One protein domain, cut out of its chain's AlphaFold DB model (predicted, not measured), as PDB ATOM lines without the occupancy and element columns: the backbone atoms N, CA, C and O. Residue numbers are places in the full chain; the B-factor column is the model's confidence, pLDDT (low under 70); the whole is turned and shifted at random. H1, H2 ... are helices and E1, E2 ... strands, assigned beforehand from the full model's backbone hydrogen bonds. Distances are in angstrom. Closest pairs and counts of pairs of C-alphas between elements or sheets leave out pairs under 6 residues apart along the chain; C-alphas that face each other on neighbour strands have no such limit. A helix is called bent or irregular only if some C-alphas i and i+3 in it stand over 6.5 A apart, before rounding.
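AT A GLANCE: This is residues 5 to 121 of the 121 residues of an uncharacterized protein of Chloroflexi bacterium (UniProt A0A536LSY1). A helical hairpin, H1 and H2, makes one end of the domain, and a small strand hairpin, E1 and E2, makes the other; the bent helix H6 runs from one end toward the other. Its arm H6a crosses H1 and H2 nearly square, and its arm H6b packs on H5, while H4 packs on both H1 and H5, which stay apart from each other, and H3 only just touches each of these two. The printed part has 117 residues, with six named helices and then two named strands along the chain, the strands antiparallel in the order E1 - E2. The class is mostly helix. The whole is compact, with a radius of gyration of the C-alphas of 14.0 A and spans of 43 by 31 by 25 A.

HOW THE PARTS SIT: E1, residues 108 to 111, and E2, residues 117 to 120, form an antiparallel hairpin, with N 110 and O 118 2.8 A apart and N 118 and O 110 3.0 A apart, within hydrogen-bond range. H6, residues 86 to 104, was assigned as one helix by its hydrogen bonds but is bent, with C-alphas 94 and 97 6.8 A apart; its arms H6a, residues 86 to 94, and H6b, residues 97 to 104, stand at a steep tilt of 42 degrees. H6b and E2 are near each other. H6b touches H5, residues 68 to 79, closest at the C-alphas of Ala 74 and Ala 100, 5.2 A, at a steep tilt of 55 degrees, opposite ways. H5, with residues 68 to 72 alone, touches H4, residues 55 to 63, about perpendicular at 74 degrees, closest at the C-alphas of Val 68 and Ala 61, 5.2 A. H4 touches H1, residues 5 to 19, closest at the C-alphas of Trp 56 and Ser 8, 4.9 A. H1, with residues 14 to 19 alone, touches H6a, about perpendicular at 87 degrees, closest at the C-alphas of Ala 18 and Leu 90, 5.1 A. H1 and H2, residues 24 to 38, form a helical hairpin at a shallow tilt of 10 degrees, closest at the C-alphas of Val 17 and Arg 27, 5.8 A. H3, residues 42 to 49, only just touches H5, with 3 pairs of C-alphas within 8 A, closest at Met 49 and Ala 75, 6.4 A. In H1 to H5, H6a and H6b every O i to N i+4 pair is within hydrogen-bond range.

IN THESE COORDINATES: H1 begins at C-alpha 5 (14.623, -30.576, 21.071); H1 and H2 are each 21.0 A long, and H5 16.4 A. E2 ends at C-alpha 120 (50.084, -36.669, 26.413).

THE WHOLE: The C-alphas farthest apart, of Glu 37 and Arg 121, are 43.2 A apart. The printed part has no cut and no long link. Residue 82 alone is under 70 in pLDDT.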
ATOM      1  N   GLU A   5      14.582 -32.037  20.985       92.75
ATOM      2  CA  GLU A   5      14.623 -30.576  21.071       92.75
ATOM      3  C   GLU A   5      14.530 -30.105  22.522       92.75
ATOM      4  O   GLU A   5      15.386 -29.345  22.969       92.75
ATOM      5  N   ALA A   6      13.555 -30.610  23.287       94.19
ATOM      6  CA  ALA A   6      13.394 -30.248  24.696       94.19
ATOM      7  C   ALA A   6      14.602 -30.691  25.540       94.19
ATOM      8  O   ALA A   6      15.054 -29.978  26.435       94.19
ATOM      9  N   LEU A   7      15.171 -31.859  25.232       95.00
ATOM     10  CA  LEU A   7      16.379 -32.352  25.890       95.00
ATOM     11  C   LEU A   7      17.620 -31.526  25.514       95.00
ATOM     12  O   LEU A   7      18.474 -31.276  26.363       95.00
ATOM     13  N   SER A   8      17.710 -31.089  24.259       95.88
ATOM     14  CA  SER A   8      18.757 -30.191  23.766       95.88
ATOM     15  C   SER A   8      18.674 -28.805  24.411       95.88
ATOM     16  O   SER A   8      19.699 -28.211  24.756       95.88
ATOM     17  N   GLU A   9      17.466 -28.283  24.595       96.69
ATOM     18  CA  GLU A   9      17.233 -27.019  25.287       96.69
ATOM     19  C   GLU A   9      17.630 -27.118  26.762       96.69
ATOM     20  O   GLU A   9      18.415 -26.297  27.238       96.69
ATOM     21  N   LEU A  10      17.190 -28.169  27.458       97.19
ATOM     22  CA  LEU A  10      17.580 -28.424  28.844       97.19
ATOM     23  C   LEU A  10      19.104 -28.513  29.000       97.19
ATOM     24  O   LEU A  10      19.668 -27.899  29.901       97.19
ATOM     25  N   LEU A  11      19.795 -29.224  28.103       96.56
ATOM     26  CA  LEU A  11      21.259 -29.290  28.110       96.56
ATOM     27  C   LEU A  11      21.915 -27.932  27.847       96.56
ATOM     28  O   LEU A  11      22.923 -27.623  28.472       96.56
ATOM     29  N   SER A  12      21.326 -27.096  26.991       97.12
ATOM     30  CA  SER A  12      21.803 -25.723  26.774       97.12
ATOM     31  C   SER A  12      21.658 -24.866  28.036       97.12
ATOM     32  O   SER A  12      22.545 -24.078  28.359       97.12
ATOM     33  N   GLN A  13      20.563 -25.030  28.781       97.62
ATOM     34  CA  GLN A  13      20.352 -24.330  30.050       97.62
ATOM     35  C   GLN A  13      21.317 -24.827  31.135       97.62
ATOM     36  O   GLN A  13      21.913 -24.015  31.844       97.62
ATOM     37  N   LEU A  14      21.522 -26.145  31.237       97.12
ATOM     38  CA  LEU A  14      22.494 -26.742  32.157       97.12
ATOM     39  C   LEU A  14      23.932 -26.312  31.831       97.12
ATOM     40  O   LEU A  14      24.681 -26.003  32.752       97.12
ATOM     41  N   ASP A  15      24.296 -26.222  30.549       96.62
ATOM     42  CA  ASP A  15      25.577 -25.671  30.082       96.62
ATOM     43  C   ASP A  15      25.754 -24.209  30.515       96.62
ATOM     44  O   ASP A  15      26.782 -23.835  31.084       96.62
ATOM     45  N   GLY A  16      24.706 -23.393  30.361       96.56
ATOM     46  CA  GLY A  16      24.687 -22.023  30.871       96.56
ATOM     47  C   GLY A  16      24.881 -21.947  32.390       96.56
ATOM     48  O   GLY A  16      25.633 -21.102  32.873       96.56
ATOM     49  N   VAL A  17      24.251 -22.842  33.160       96.81
ATOM     50  CA  VAL A  17      24.423 -22.918  34.623       96.81
ATOM     51  C   VAL A  17      25.839 -23.358  34.999       96.81
ATOM     52  O   VAL A  17      26.441 -22.758  35.892       96.81
ATOM     53  N   ALA A  18      26.380 -24.370  34.321       95.12
ATOM     54  CA  ALA A  18      27.713 -24.910  34.567       95.12
ATOM     55  C   ALA A  18      28.811 -23.852  34.354       95.12
ATOM     56  O   ALA A  18      29.750 -23.767  35.146       95.12
ATOM     57  N   ASN A  19      28.646 -22.994  33.343       93.56
ATOM     58  CA  ASN A  19      29.603 -21.943  32.990       93.56
ATOM     59  C   ASN A  19      29.333 -20.578  33.655       93.56
ATOM     60  O   ASN A  19      30.144 -19.660  33.533       93.56
ATOM     61  N   ALA A  20      28.226 -20.413  34.385       93.94
ATOM     62  CA  ALA A  20      27.898 -19.150  35.045       93.94
ATOM     63  C   ALA A  20      28.862 -18.828  36.210       93.94
ATOM     64  O   ALA A  20      29.307 -19.748  36.912       93.94
ATOM     65  N   PRO A  21      29.138 -17.537  36.501       92.31
ATOM     66  CA  PRO A  21      29.963 -17.098  37.633       92.31
ATOM     67  C   PRO A  21      29.187 -17.201  38.961       92.31
ATOM     68  O   PRO A  21      28.908 -16.213  39.634       92.31
ATOM     69  N   LEU A  22      28.785 -18.420  39.305       91.62
ATOM     70  CA  LEU A  22      28.019 -18.788  40.489       91.62
ATOM     71  C   LEU A  22      28.849 -19.730  41.362       91.62
ATOM     72  O   LEU A  22      29.721 -20.444  40.864       91.62
ATOM     73  N   THR A  23      28.552 -19.773  42.659       90.94
ATOM     74  CA  THR A  23      29.135 -20.792  43.543       90.94
ATOM     75  C   THR A  23      28.596 -22.181  43.193       90.94
ATOM     76  O   THR A  23      27.503 -22.302  42.636       90.94
ATOM     77  N   SER A  24      29.312 -23.249  43.564       88.19
ATOM     78  CA  SER A  24      28.861 -24.628  43.311       88.19
ATOM     79  C   SER A  24      27.458 -24.889  43.866       88.19
ATOM     80  O   SER A  24      26.612 -25.425  43.159       88.19
ATOM     81  N   TYR A  25      27.170 -24.393  45.074       91.19
ATOM     82  CA  TYR A  25      25.844 -24.482  45.690       91.19
ATOM     83  C   TYR A  25      24.753 -23.776  44.865       91.19
ATOM     84  O   TYR A  25      23.668 -24.312  44.660       91.19
ATOM     85  N   GLN A  26      25.034 -22.575  44.351       94.38
ATOM     86  CA  GLN A  26      24.082 -21.836  43.518       94.38
ATOM     87  C   GLN A  26      23.833 -22.524  42.171       94.38
ATOM     88  O   GLN A  26      22.701 -22.514  41.683       94.38
ATOM     89  N   ARG A  27      24.873 -23.116  41.568       94.94
ATOM     90  CA  ARG A  27      24.738 -23.899  40.333       94.94
ATOM     91  C   ARG A  27      23.886 -25.143  40.566       94.94
ATOM     92  O   ARG A  27      22.958 -25.385  39.800       94.94
ATOM     93  N   GLU A  28      24.154 -25.873  41.645       94.44
ATOM     94  CA  GLU A  28      23.392 -27.062  42.030       94.44
ATOM     95  C   GLU A  28      21.912 -26.736  42.257       94.44
ATOM     96  O   GLU A  28      21.054 -27.371  41.649       94.44
ATOM     97  N   LEU A  29      21.602 -25.691  43.036       95.44
ATOM     98  CA  LEU A  29      20.221 -25.278  43.307       95.44
ATOM     99  C   LEU A  29      19.456 -24.921  42.021       95.44
ATOM    100  O   LEU A  29      18.309 -25.330  41.844       95.44
ATOM    101  N   ARG A  30      20.087 -24.181  41.097       95.44
ATOM    102  CA  ARG A  30      19.464 -23.839  39.808       95.44
ATOM    103  C   ARG A  30      19.249 -25.070  38.936       95.44
ATOM    104  O   ARG A  30      18.164 -25.246  38.392       95.44
ATOM    105  N   ALA A  31      20.259 -25.925  38.814       96.38
ATOM    106  CA  ALA A  31      20.156 -27.139  38.016       96.38
ATOM    107  C   ALA A  31      19.119 -28.118  38.590       96.38
ATOM    108  O   ALA A  31      18.433 -28.798  37.830       96.38
ATOM    109  N   GLN A  32      18.949 -28.152  39.915       96.12
ATOM    110  CA  GLN A  32      17.942 -28.981  40.570       96.12
ATOM    111  C   GLN A  32      16.529 -28.548  40.168       96.12
ATOM    112  O   GLN A  32      15.709 -29.409  39.853       96.12
ATOM    113  N   GLY A  33      16.263 -27.237  40.121       94.25
ATOM    114  CA  GLY A  33      14.995 -26.694  39.623       94.25
ATOM    115  C   GLY A  33      14.704 -27.133  38.185       94.25
ATOM    116  O   GLY A  33      13.641 -27.686  37.916       94.25
ATOM    117  N   LEU A  34      15.693 -27.011  37.293       96.00
ATOM    118  CA  LEU A  34      15.562 -27.412  35.885       96.00
ATOM    119  C   LEU A  34      15.263 -28.912  35.713       96.00
ATOM    120  O   LEU A  34      14.427 -29.307  34.897       96.00
ATOM    121  N   LEU A  35      15.937 -29.774  36.482       94.75
ATOM    122  CA  LEU A  35      15.688 -31.218  36.440       94.75
ATOM    123  C   LEU A  35      14.312 -31.588  37.008       94.75
ATOM    124  O   LEU A  35      13.640 -32.460  36.454       94.75
ATOM    125  N   ALA A  36      13.876 -30.914  38.075       93.81
ATOM    126  CA  ALA A  36      12.562 -31.133  38.672       93.81
ATOM    127  C   ALA A  36      11.424 -30.736  37.717       93.81
ATOM    128  O   ALA A  36      10.489 -31.513  37.532       93.81
ATOM    129  N   GLU A  37      11.529 -29.575  37.067       94.38
ATOM    130  CA  GLU A  37      10.539 -29.082  36.097       94.38
ATOM    131  C   GLU A  37      10.453 -29.963  34.846       94.38
ATOM    132  O   GLU A  37       9.368 -30.233  34.331       94.38
ATOM    133  N   SER A  38      11.597 -30.455  34.371       93.06
ATOM    134  CA  SER A  38      11.666 -31.305  33.180       93.06
ATOM    135  C   SER A  38      11.328 -32.779  33.444       93.06
ATOM    136  O   SER A  38      11.087 -33.535  32.499       93.06
ATOM    137  N   GLY A  39      11.319 -33.210  34.711       94.00
ATOM    138  CA  GLY A  39      11.103 -34.604  35.104       94.00
ATOM    139  C   GLY A  39      12.226 -35.548  34.655       94.00
ATOM    140  O   GLY A  39      11.990 -36.744  34.461       94.00
ATOM    141  N   VAL A  40      13.437 -35.019  34.445       93.31
ATOM    142  CA  VAL A  40      14.598 -35.766  33.943       93.31
ATOM    143  C   VAL A  40      15.613 -35.997  35.056       93.31
ATOM    144  O   VAL A  40      15.901 -35.133  35.875       93.31
ATOM    145  N   THR A  41      16.200 -37.188  35.069       92.94
ATOM    146  CA  THR A  41      17.246 -37.575  36.019       92.94
ATOM    147  C   THR A  41      18.643 -37.263  35.481       92.94
ATOM    148  O   THR A  41      18.873 -37.268  34.270       92.94
ATOM    149  N   VAL A  42      19.625 -37.111  36.375       93.06
ATOM    150  CA  VAL A  42      21.051 -36.966  36.011       93.06
ATOM    151  C   VAL A  42      21.503 -38.067  35.045       93.06
ATOM    152  O   VAL A  42      22.136 -37.786  34.030       93.06
ATOM    153  N   ALA A  43      21.113 -39.320  35.296       91.06
ATOM    154  CA  ALA A  43      21.469 -40.452  34.441       91.06
ATOM    155  C   ALA A  43      20.907 -40.328  33.011       91.06
ATOM    156  O   ALA A  43      21.543 -40.766  32.050       91.06
ATOM    157  N   GLN A  44      19.724 -39.732  32.849       92.56
ATOM    158  CA  GLN A  44      19.149 -39.469  31.530       92.56
ATOM    159  C   GLN A  44      19.901 -38.351  30.801       92.56
ATOM    160  O   GLN A  44      20.132 -38.497  29.602       92.56
ATOM    161  N   ILE A  45      20.345 -37.304  31.506       94.06
ATOM    162  CA  ILE A  45      21.188 -36.247  30.921       94.06
ATOM    163  C   ILE A  45      22.539 -36.806  30.476       94.06
ATOM    164  O   ILE A  45      22.931 -36.607  29.330       94.06
ATOM    165  N   VAL A  46      23.210 -37.588  31.324       92.88
ATOM    166  CA  VAL A  46      24.488 -38.234  30.978       92.88
ATOM    167  C   VAL A  46      24.347 -39.088  29.715       92.88
ATOM    168  O   VAL A  46      25.163 -38.997  28.801       92.88
ATOM    169  N   LYS A  47      23.270 -39.879  29.611       92.25
ATOM    170  CA  LYS A  47      22.978 -40.650  28.391       92.25
ATOM    171  C   LYS A  47      22.718 -39.759  27.176       92.25
ATOM    172  O   LYS A  47      23.061 -40.156  26.069       92.25
ATOM    173  N   ALA A  48      22.085 -38.602  27.360       93.31
ATOM    174  CA  ALA A  48      21.784 -37.658  26.289       93.31
ATOM    175  C   ALA A  48      23.047 -37.003  25.721       93.31
ATOM    176  O   ALA A  48      23.191 -36.927  24.504       93.31
ATOM    177  N   MET A  49      23.987 -36.615  26.589       94.38
ATOM    178  CA  MET A  49      25.265 -36.001  26.205       94.38
ATOM    179  C   MET A  49      26.079 -36.878  25.240       94.38
ATOM    180  O   MET A  49      26.867 -36.363  24.459       94.38
ATOM    181  N   LEU A  50      25.861 -38.196  25.245       94.31
ATOM    182  CA  LEU A  50      26.557 -39.153  24.380       94.31
ATOM    183  C   LEU A  50      25.856 -39.411  23.031       94.31
ATOM    184  O   LEU A  50      26.324 -40.243  22.253       94.31
ATOM    185  N   ARG A  51      24.727 -38.752  22.736       94.19
ATOM    186  CA  ARG A  51      23.933 -39.009  21.521       94.19
ATOM    187  C   ARG A  51      24.375 -38.145  20.350       94.19
ATOM    188  O   ARG A  51      24.285 -36.925  20.409       94.19
ATOM    189  N   TYR A  52      24.735 -38.784  19.243       92.56
ATOM    190  CA  TYR A  52      25.135 -38.086  18.020       92.56
ATOM    191  C   TYR A  52      24.018 -37.226  17.405       92.56
ATOM    192  O   TYR A  52      24.273 -36.115  16.946       92.56
ATOM    193  N   SER A  53      22.774 -37.715  17.417       91.50
ATOM    194  CA  SER A  53      21.618 -37.013  16.836       91.50
ATOM    195  C   SER A  53      21.227 -35.743  17.586       91.50
ATOM    196  O   SER A  53      20.536 -34.903  17.022       91.50
ATOM    197  N   LEU A  54      21.669 -35.580  18.838       95.38
ATOM    198  CA  LEU A  54      21.177 -34.510  19.692       95.38
ATOM    199  C   LEU A  54      21.640 -33.134  19.173       95.38
ATOM    200  O   LEU A  54      22.853 -32.901  19.103       95.38
ATOM    201  N   PRO A  55      20.722 -32.187  18.893       96.44
ATOM    202  CA  PRO A  55      21.084 -30.879  18.341       96.44
ATOM    203  C   PRO A  55      22.086 -30.095  19.198       96.44
ATOM    204  O   PRO A  55      22.958 -29.414  18.661       96.44
ATOM    205  N   TRP A  56      22.026 -30.240  20.526       96.69
ATOM    206  CA  TRP A  56      22.991 -29.644  21.453       96.69
ATOM    207  C   TRP A  56      24.436 -30.042  21.121       96.69
ATOM    208  O   TRP A  56      25.300 -29.175  21.033       96.69
ATOM    209  N   ASN A  57      24.694 -31.324  20.842       96.94
ATOM    210  CA  ASN A  57      26.036 -31.802  20.500       96.94
ATOM    211  C   ASN A  57      26.535 -31.216  19.175       96.94
ATOM    212  O   ASN A  57      27.694 -30.822  19.070       96.94
ATOM    213  N   GLN A  58      25.654 -31.111  18.179       96.44
ATOM    214  CA  GLN A  58      25.988 -30.498  16.892       96.44
ATOM    215  C   GLN A  58      26.326 -29.014  17.055       96.44
ATOM    216  O   GLN A  58      27.326 -28.537  16.517       96.44
ATOM    217  N   LYS A  59      25.523 -28.296  17.848       96.62
ATOM    218  CA  LYS A  59      25.728 -26.878  18.146       96.62
ATOM    219  C   LYS A  59      27.053 -26.637  18.870       96.62
ATOM    220  O   LYS A  59      27.839 -25.816  18.412       96.62
ATOM    221  N   LYS A  60      27.335 -27.371  19.952       96.88
ATOM    222  CA  LYS A  60      28.584 -27.214  20.715       96.88
ATOM    223  C   LYS A  60      29.821 -27.558  19.886       96.88
ATOM    224  O   LYS A  60      30.808 -26.830  19.928       96.88
ATOM    225  N   ALA A  61      29.757 -28.611  19.070       96.31
ATOM    226  CA  ALA A  61      30.837 -28.945  18.142       96.31
ATOM    227  C   ALA A  61      31.135 -27.793  17.163       96.31
ATOM    228  O   ALA A  61      32.296 -27.426  16.972       96.31
ATOM    229  N   ALA A  62      30.088 -27.176  16.601       96.69
ATOM    230  CA  ALA A  62      30.219 -26.022  15.717       96.69
ATOM    231  C   ALA A  62      30.790 -24.785  16.437       96.69
ATOM    232  O   ALA A  62      31.696 -24.148  15.903       96.69
ATOM    233  N   GLU A  63      30.329 -24.475  17.655       95.06
ATOM    234  CA  GLU A  63      30.860 -23.379  18.488       95.06
ATOM    235  C   GLU A  63      32.358 -23.545  18.780       95.06
ATOM    236  O   GLU A  63      33.123 -22.582  18.719       95.06
ATOM    237  N   CYS A  64      32.803 -24.776  19.043       92.50
ATOM    238  CA  CYS A  64      34.211 -25.086  19.291       92.50
ATOM    239  C   CYS A  64      35.050 -25.242  18.002       92.50
ATOM    240  O   CYS A  64      36.274 -25.426  18.077       92.50
ATOM    241  N   GLY A  65      34.424 -25.169  16.822       94.69
ATOM    242  CA  GLY A  65      35.078 -25.322  15.523       94.69
ATOM    243  C   GLY A  65      35.698 -26.707  15.315       94.69
ATOM    244  O   GLY A  65      36.839 -26.803  14.862       94.69
ATOM    245  N   LEU A  66      34.991 -27.772  15.701       95.44
ATOM    246  CA  LEU A  66      35.472 -29.157  15.637       95.44
ATOM    247  C   LEU A  66      34.396 -30.130  15.121       95.44
ATOM    248  O   LEU A  66      33.205 -29.822  15.185       95.44
ATOM    249  N   PRO A  67      34.785 -31.311  14.601       96.31
ATOM    250  CA  PRO A  67      33.831 -32.348  14.217       96.31
ATOM    251  C   PRO A  67      33.008 -32.845  15.412       96.31
ATOM    252  O   PRO A  67      33.529 -32.980  16.521       96.31
ATOM    253  N   VAL A  68      31.741 -33.204  15.177       96.94
ATOM    254  CA  VAL A  68      30.844 -33.741  16.221       96.94
ATOM    255  C   VAL A  68      31.436 -34.984  16.892       96.94
ATOM    256  O   VAL A  68      31.304 -35.145  18.102       96.94
ATOM    257  N   ASP A  69      32.168 -35.820  16.156       96.81
ATOM    258  CA  ASP A  69      32.848 -36.988  16.726       96.81
ATOM    259  C   ASP A  69      33.883 -36.613  17.791       96.81
ATOM    260  O   ASP A  69      33.976 -37.280  18.821       96.81
ATOM    261  N   THR A  70      34.621 -35.519  17.588       96.31
ATOM    262  CA  THR A  70      35.587 -35.002  18.565       96.31
ATOM    263  C   THR A  70      34.877 -34.440  19.799       96.31
ATOM    264  O   THR A  70      35.337 -34.650  20.920       96.31
ATOM    265  N   TRP A  71      33.725 -33.787  19.621       97.19
ATOM    266  CA  TRP A  71      32.889 -33.337  20.740       97.19
ATOM    267  C   TRP A  71      32.359 -34.513  21.569       97.19
ATOM    268  O   TRP A  71      32.442 -34.516  22.796       97.19
ATOM    269  N   LEU A  72      31.847 -35.550  20.903       97.19
ATOM    270  CA  LEU A  72      31.353 -36.752  21.572       97.19
ATOM    271  C   LEU A  72      32.475 -37.543  22.240       97.19
ATOM    272  O   LEU A  72      32.239 -38.182  23.262       97.19
ATOM    273  N   GLU A  73      33.694 -37.491  21.705       96.38
ATOM    274  CA  GLU A  73      34.859 -38.044  22.387       96.38
ATOM    275  C   GLU A  73      35.148 -37.293  23.689       96.38
ATOM    276  O   GLU A  73      35.309 -37.925  24.733       96.38
ATOM    277  N   ALA A  74      35.082 -35.959  23.681       96.00
ATOM    278  CA  ALA A  74      35.166 -35.180  24.914       96.00
ATOM    279  C   ALA A  74      34.057 -35.566  25.910       96.00
ATOM    280  O   ALA A  74      34.340 -35.788  27.090       96.00
ATOM    281  N   ALA A  75      32.820 -35.746  25.428       95.12
ATOM    282  CA  ALA A  75      31.688 -36.212  26.232       95.12
ATOM    283  C   ALA A  75      31.949 -37.588  26.866       95.12
ATOM    284  O   ALA A  75      31.613 -37.812  28.031       95.12
ATOM    285  N   ARG A  76      32.556 -38.520  26.120       95.19
ATOM    286  CA  ARG A  76      32.943 -39.843  26.626       95.19
ATOM    287  C   ARG A  76      34.023 -39.732  27.698       95.19
ATOM    288  O   ARG A  76      33.872 -40.341  28.752       95.19
ATOM    289  N   ILE A  77      35.059 -38.928  27.468       94.38
ATOM    290  CA  ILE A  77      36.177 -38.747  28.406       94.38
ATOM    291  C   ILE A  77      35.691 -38.193  29.750       94.38
ATOM    292  O   ILE A  77      36.038 -38.750  30.797       94.38
ATOM    293  N   VAL A  78      34.864 -37.139  29.752       91.94
ATOM    294  CA  VAL A  78      34.357 -36.551  31.008       91.94
ATOM    295  C   VAL A  78      33.400 -37.497  31.744       91.94
ATOM    296  O   VAL A  78      33.391 -37.536  32.974       91.94
ATOM    297  N   ASN A  79      32.639 -38.321  31.016       89.56
ATOM    298  CA  ASN A  79      31.680 -39.265  31.601       89.56
ATOM    299  C   ASN A  79      32.299 -40.565  32.134       89.56
ATOM    300  O   ASN A  79      31.585 -41.370  32.723       89.56
ATOM    301  N   GLN A  80      33.610 -40.762  31.993       85.44
ATOM    302  CA  GLN A  80      34.330 -41.851  32.665       85.44
ATOM    303  C   GLN A  80      34.572 -41.580  34.163       85.44
ATOM    304  O   GLN A  80      35.053 -42.460  34.873       85.44
ATOM    305  N   SER A  81      34.278 -40.369  34.653       71.44
ATOM    306  CA  SER A  81      34.395 -40.033  36.076       71.44
ATOM    307  C   SER A  81      33.302 -40.733  36.908       71.44
ATOM    308  O   SER A  81      32.150 -40.760  36.474       71.44
ATOM    309  N   PRO A  82      33.608 -41.274  38.106       60.31
ATOM    310  CA  PRO A  82      32.675 -42.100  38.887       60.31
ATOM    311  C   PRO A  82      31.500 -41.333  39.524       60.31
ATOM    312  O   PRO A  82      30.572 -41.957  40.040       60.31
ATOM    313  N   GLY A  83      31.526 -39.998  39.509       73.88
ATOM    314  CA  GLY A  83      30.517 -39.153  40.141       73.88
ATOM    315  C   GLY A  83      29.130 -39.237  39.485       73.88
ATOM    316  O   GLY A  83      28.984 -39.134  38.264       73.88
ATOM    317  N   GLN A  84      28.085 -39.402  40.300       81.38
ATOM    318  CA  GLN A  84      26.685 -39.477  39.849       81.38
ATOM    319  C   GLN A  84      25.809 -38.340  40.390       81.38
ATOM    320  O   GLN A  84      24.611 -38.307  40.106       81.38
ATOM    321  N   SER A  85      26.382 -37.412  41.158       91.00
ATOM    322  CA  SER A  85      25.636 -36.277  41.692       91.00
ATOM    323  C   SER A  85      25.336 -35.235  40.609       91.00
ATOM    324  O   SER A  85      25.908 -35.242  39.513       91.00
ATOM    325  N   LEU A  86      24.429 -34.312  40.931       92.94
ATOM    326  CA  LEU A  86      24.145 -33.157  40.086       92.94
ATOM    327  C   LEU A  86      25.366 -32.236  39.963       92.94
ATOM    328  O   LEU A  86      25.664 -31.775  38.864       92.94
ATOM    329  N   CYS A  87      26.110 -32.035  41.054       91.69
ATOM    330  CA  CYS A  87      27.388 -31.325  41.023       91.69
ATOM    331  C   CYS A  87      28.360 -31.967  40.025       91.69
ATOM    332  O   CYS A  87      28.872 -31.282  39.143       91.69
ATOM    333  N   ASP A  88      28.521 -33.294  40.073       91.12
ATOM    334  CA  ASP A  88      29.405 -34.005  39.143       91.12
ATOM    335  C   ASP A  88      28.960 -33.837  37.685       91.12
ATOM    336  O   ASP A  88      29.784 -33.806  36.774       91.12
ATOM    337  N   LEU A  89      27.648 -33.803  37.423       93.75
ATOM    338  CA  LEU A  89      27.117 -33.554  36.080       93.75
ATOM    339  C   LEU A  89      27.504 -32.157  35.580       93.75
ATOM    340  O   LEU A  89      27.981 -32.032  34.455       93.75
ATOM    341  N   LEU A  90      27.319 -31.126  36.405       94.81
ATOM    342  CA  LEU A  90      27.644 -29.747  36.039       94.81
ATOM    343  C   LEU A  90      29.145 -29.563  35.815       94.81
ATOM    344  O   LEU A  90      29.539 -28.941  34.831       94.81
ATOM    345  N   ASP A  91      29.977 -30.170  36.660       91.44
ATOM    346  CA  ASP A  91      31.429 -30.149  36.489       91.44
ATOM    347  C   ASP A  91      31.851 -30.833  35.185       91.44
ATOM    348  O   ASP A  91      32.705 -30.318  34.464       91.44
ATOM    349  N   ARG A  92      31.223 -31.959  34.826       92.44
ATOM    350  CA  ARG A  92      31.475 -32.632  33.543       92.44
ATOM    351  C   ARG A  92      31.088 -31.762  32.358       92.44
ATOM    352  O   ARG A  92      31.888 -31.653  31.438       92.44
ATOM    353  N   ILE A  93      29.903 -31.146  32.383       94.50
ATOM    354  CA  ILE A  93      29.449 -30.237  31.318       94.50
ATOM    355  C   ILE A  93      30.446 -29.083  31.158       94.50
ATOM    356  O   ILE A  93      30.920 -28.843  30.051       94.50
ATOM    357  N   HIS A  94      30.850 -28.450  32.263       92.81
ATOM    358  CA  HIS A  94      31.849 -27.380  32.254       92.81
ATOM    359  C   HIS A  94      33.203 -27.835  31.677       92.81
ATOM    360  O   HIS A  94      33.837 -27.119  30.906       92.81
ATOM    361  N   GLN A  95      33.652 -29.049  32.012       92.69
ATOM    362  CA  GLN A  95      34.933 -29.587  31.545       92.69
ATOM    363  C   GLN A  95      34.948 -29.953  30.056       92.69
ATOM    364  O   GLN A  95      36.033 -30.021  29.473       92.69
ATOM    365  N   MET A  96      33.795 -30.200  29.425       94.44
ATOM    366  CA  MET A  96      33.748 -30.694  28.043       94.44
ATOM    367  C   MET A  96      34.459 -29.777  27.053       94.44
ATOM    368  O   MET A  96      35.195 -30.277  26.206       94.44
ATOM    369  N   GLU A  97      34.302 -28.458  27.169       93.75
ATOM    370  CA  GLU A  97      34.958 -27.509  26.260       93.75
ATOM    371  C   GLU A  97      36.484 -27.557  26.386       93.75
ATOM    372  O   GLU A  97      37.193 -27.581  25.379       93.75
ATOM    373  N   ALA A  98      36.999 -27.649  27.615       93.56
ATOM    374  CA  ALA A  98      38.432 -27.772  27.864       93.56
ATOM    375  C   ALA A  98      38.992 -29.088  27.301       93.56
ATOM    376  O   ALA A  98      40.034 -29.096  26.644       93.56
ATOM    377  N   VAL A  99      38.280 -30.201  27.500       95.94
ATOM    378  CA  VAL A  99      38.648 -31.513  26.945       95.94
ATOM    379  C   VAL A  99      38.612 -31.483  25.415       95.94
ATOM    380  O   VAL A  99      39.547 -31.951  24.766       95.94
ATOM    381  N   ALA A 100      37.582 -30.881  24.823       95.81
ATOM    382  CA  ALA A 100      37.455 -30.749  23.378       95.81
ATOM    383  C   ALA A 100      38.575 -29.878  22.778       95.81
ATOM    384  O   ALA A 100      39.120 -30.211  21.724       95.81
ATOM    385  N   ALA A 101      38.985 -28.810  23.470       94.31
ATOM    386  CA  ALA A 101      40.120 -27.979  23.073       94.31
ATOM    387  C   ALA A 101      41.448 -28.755  23.091       94.31
ATOM    388  O   ALA A 101      42.244 -28.625  22.158       94.31
ATOM    389  N   MET A 102      41.671 -29.598  24.105       96.12
ATOM    390  CA  MET A 102      42.854 -30.464  24.187       96.12
ATOM    391  C   MET A 102      42.897 -31.483  23.042       96.12
ATOM    392  O   MET A 102      43.925 -31.606  22.373       96.12
ATOM    393  N   LEU A 103      41.773 -32.149  22.751       95.56
ATOM    394  CA  LEU A 103      41.664 -33.068  21.611       95.56
ATOM    395  C   LEU A 103      41.931 -32.352  20.280       95.56
ATOM    396  O   LEU A 103      42.686 -32.850  19.447       95.56
ATOM    397  N   ARG A 104      41.371 -31.150  20.094       93.81
ATOM    398  CA  ARG A 104      41.604 -30.326  18.897       93.81
ATOM    399  C   ARG A 104      43.078 -29.953  18.726       93.81
ATOM    400  O   ARG A 104      43.558 -29.848  17.604       93.81
ATOM    401  N   ALA A 105      43.797 -29.756  19.829       93.50
ATOM    402  CA  ALA A 105      45.231 -29.478  19.828       93.50
ATOM    403  C   ALA A 105      46.107 -30.731  19.604       93.50
ATOM    404  O   ALA A 105      47.334 -30.618  19.588       93.50
ATOM    405  N   GLY A 106      45.498 -31.905  19.404       93.62
ATOM    406  CA  GLY A 106      46.187 -33.164  19.125       93.62
ATOM    407  C   GLY A 106      46.666 -33.908  20.371       93.62
ATOM    408  O   GLY A 106      47.459 -34.835  20.242       93.62
ATOM    409  N   TYR A 107      46.214 -33.519  21.567       95.69
ATOM    410  CA  TYR A 107      46.535 -34.256  22.785       95.69
ATOM    411  C   TYR A 107      45.695 -35.527  22.890       95.69
ATOM    412  O   TYR A 107      44.507 -35.548  22.567       95.69
ATOM    413  N   VAL A 108      46.313 -36.572  23.428       93.19
ATOM    414  CA  VAL A 108      45.672 -37.847  23.737       93.19
ATOM    415  C   VAL A 108      45.357 -37.888  25.227       93.19
ATOM    416  O   VAL A 108      46.217 -37.602  26.066       93.19
ATOM    417  N   SER A 109      44.115 -38.227  25.563       93.62
ATOM    418  CA  SER A 109      43.686 -38.394  26.951       93.62
ATOM    419  C   SER A 109      44.137 -39.738  27.517       93.62
ATOM    420  O   SER A 109      43.997 -40.772  26.862       93.62
ATOM    421  N   GLY A 110      44.574 -39.738  28.771       91.38
ATOM    422  CA  GLY A 110      44.821 -40.934  29.569       91.38
ATOM    423  C   GLY A 110      44.294 -40.780  30.993       91.38
ATOM    424  O   GLY A 110      43.667 -39.779  31.354       91.38
ATOM    425  N   ARG A 111      44.572 -41.778  31.831       89.19
ATOM    426  CA  ARG A 111      44.278 -41.749  33.267       89.19
ATOM    427  C   ARG A 111      45.531 -42.122  34.044       89.19
ATOM    428  O   ARG A 111      46.238 -43.047  33.650       89.19
ATOM    429  N   ASP A 112      45.812 -41.401  35.123       89.00
ATOM    430  CA  ASP A 112      46.886 -41.787  36.040       89.00
ATOM    431  C   ASP A 112      46.438 -42.887  37.018       89.00
ATOM    432  O   ASP A 112      45.279 -43.305  37.034       89.00
ATOM    433  N   ALA A 113      47.358 -43.340  37.875       86.56
ATOM    434  CA  ALA A 113      47.091 -44.370  38.883       86.56
ATOM    435  C   ALA A 113      45.983 -44.000  39.893       86.56
ATOM    436  O   ALA A 113      45.488 -44.872  40.601       86.56
ATOM    437  N   HIS A 114      45.585 -42.726  39.961       83.75
ATOM    438  CA  HIS A 114      44.533 -42.219  40.843       83.75
ATOM    439  C   HIS A 114      43.236 -41.907  40.074       83.75
ATOM    440  O   HIS A 114      42.324 -41.301  40.633       83.75
ATOM    441  N   GLY A 115      43.148 -42.280  38.792       80.38
ATOM    442  CA  GLY A 115      41.975 -42.045  37.949       80.38
ATOM    443  C   GLY A 115      41.808 -40.594  37.486       80.38
ATOM    444  O   GLY A 115      40.774 -40.249  36.903       80.38
ATOM    445  N   ARG A 116      42.805 -39.726  37.699       84.12
ATOM    446  CA  ARG A 116      42.751 -38.336  37.224       84.12
ATOM    447  C   ARG A 116      43.001 -38.288  35.724       84.12
ATOM    448  O   ARG A 116      43.795 -39.065  35.196       84.12
ATOM    449  N   LEU A 117      42.310 -37.376  35.043       88.12
ATOM    450  CA  LEU A 117      42.511 -37.134  33.620       88.12
ATOM    451  C   LEU A 117      43.911 -36.549  33.398       88.12
ATOM    452  O   LEU A 117      44.262 -35.539  34.007       88.12
ATOM    453  N   VAL A 118      44.691 -37.187  32.530       91.88
ATOM    454  CA  VAL A 118      46.026 -36.730  32.123       91.88
ATOM    455  C   VAL A 118      46.108 -36.630  30.608       91.88
ATOM    456  O   VAL A 118      45.313 -37.241  29.894       91.88
ATOM    457  N   TRP A 119      47.075 -35.856  30.122       94.50
ATOM    458  CA  TRP A 119      47.239 -35.556  28.705       94.50
ATOM    459  C   TRP A 119      48.669 -35.831  28.260       94.50
ATOM    460  O   TRP A 119      49.620 -35.437  28.936       94.50
ATOM    461  N   SER A 120      48.812 -36.465  27.104       92.38
ATOM    462  CA  SER A 120      50.084 -36.669  26.413       92.38
ATOM    463  C   SER A 120      49.998 -36.103  25.002       92.38
ATOM    464  O   SER A 120      48.911 -36.058  24.425       92.38
ATOM    465  N   ARG A 121      51.128 -35.654  24.461       80.38
ATOM    466  CA  ARG A 121      51.234 -35.170  23.085       80.38
ATOM    467  C   ARG A 121      51.901 -36.213  22.205       80.38
ATOM    468  O   ARG A 121      52.807 -36.894  22.733       80.38
TER     469      ARG A 121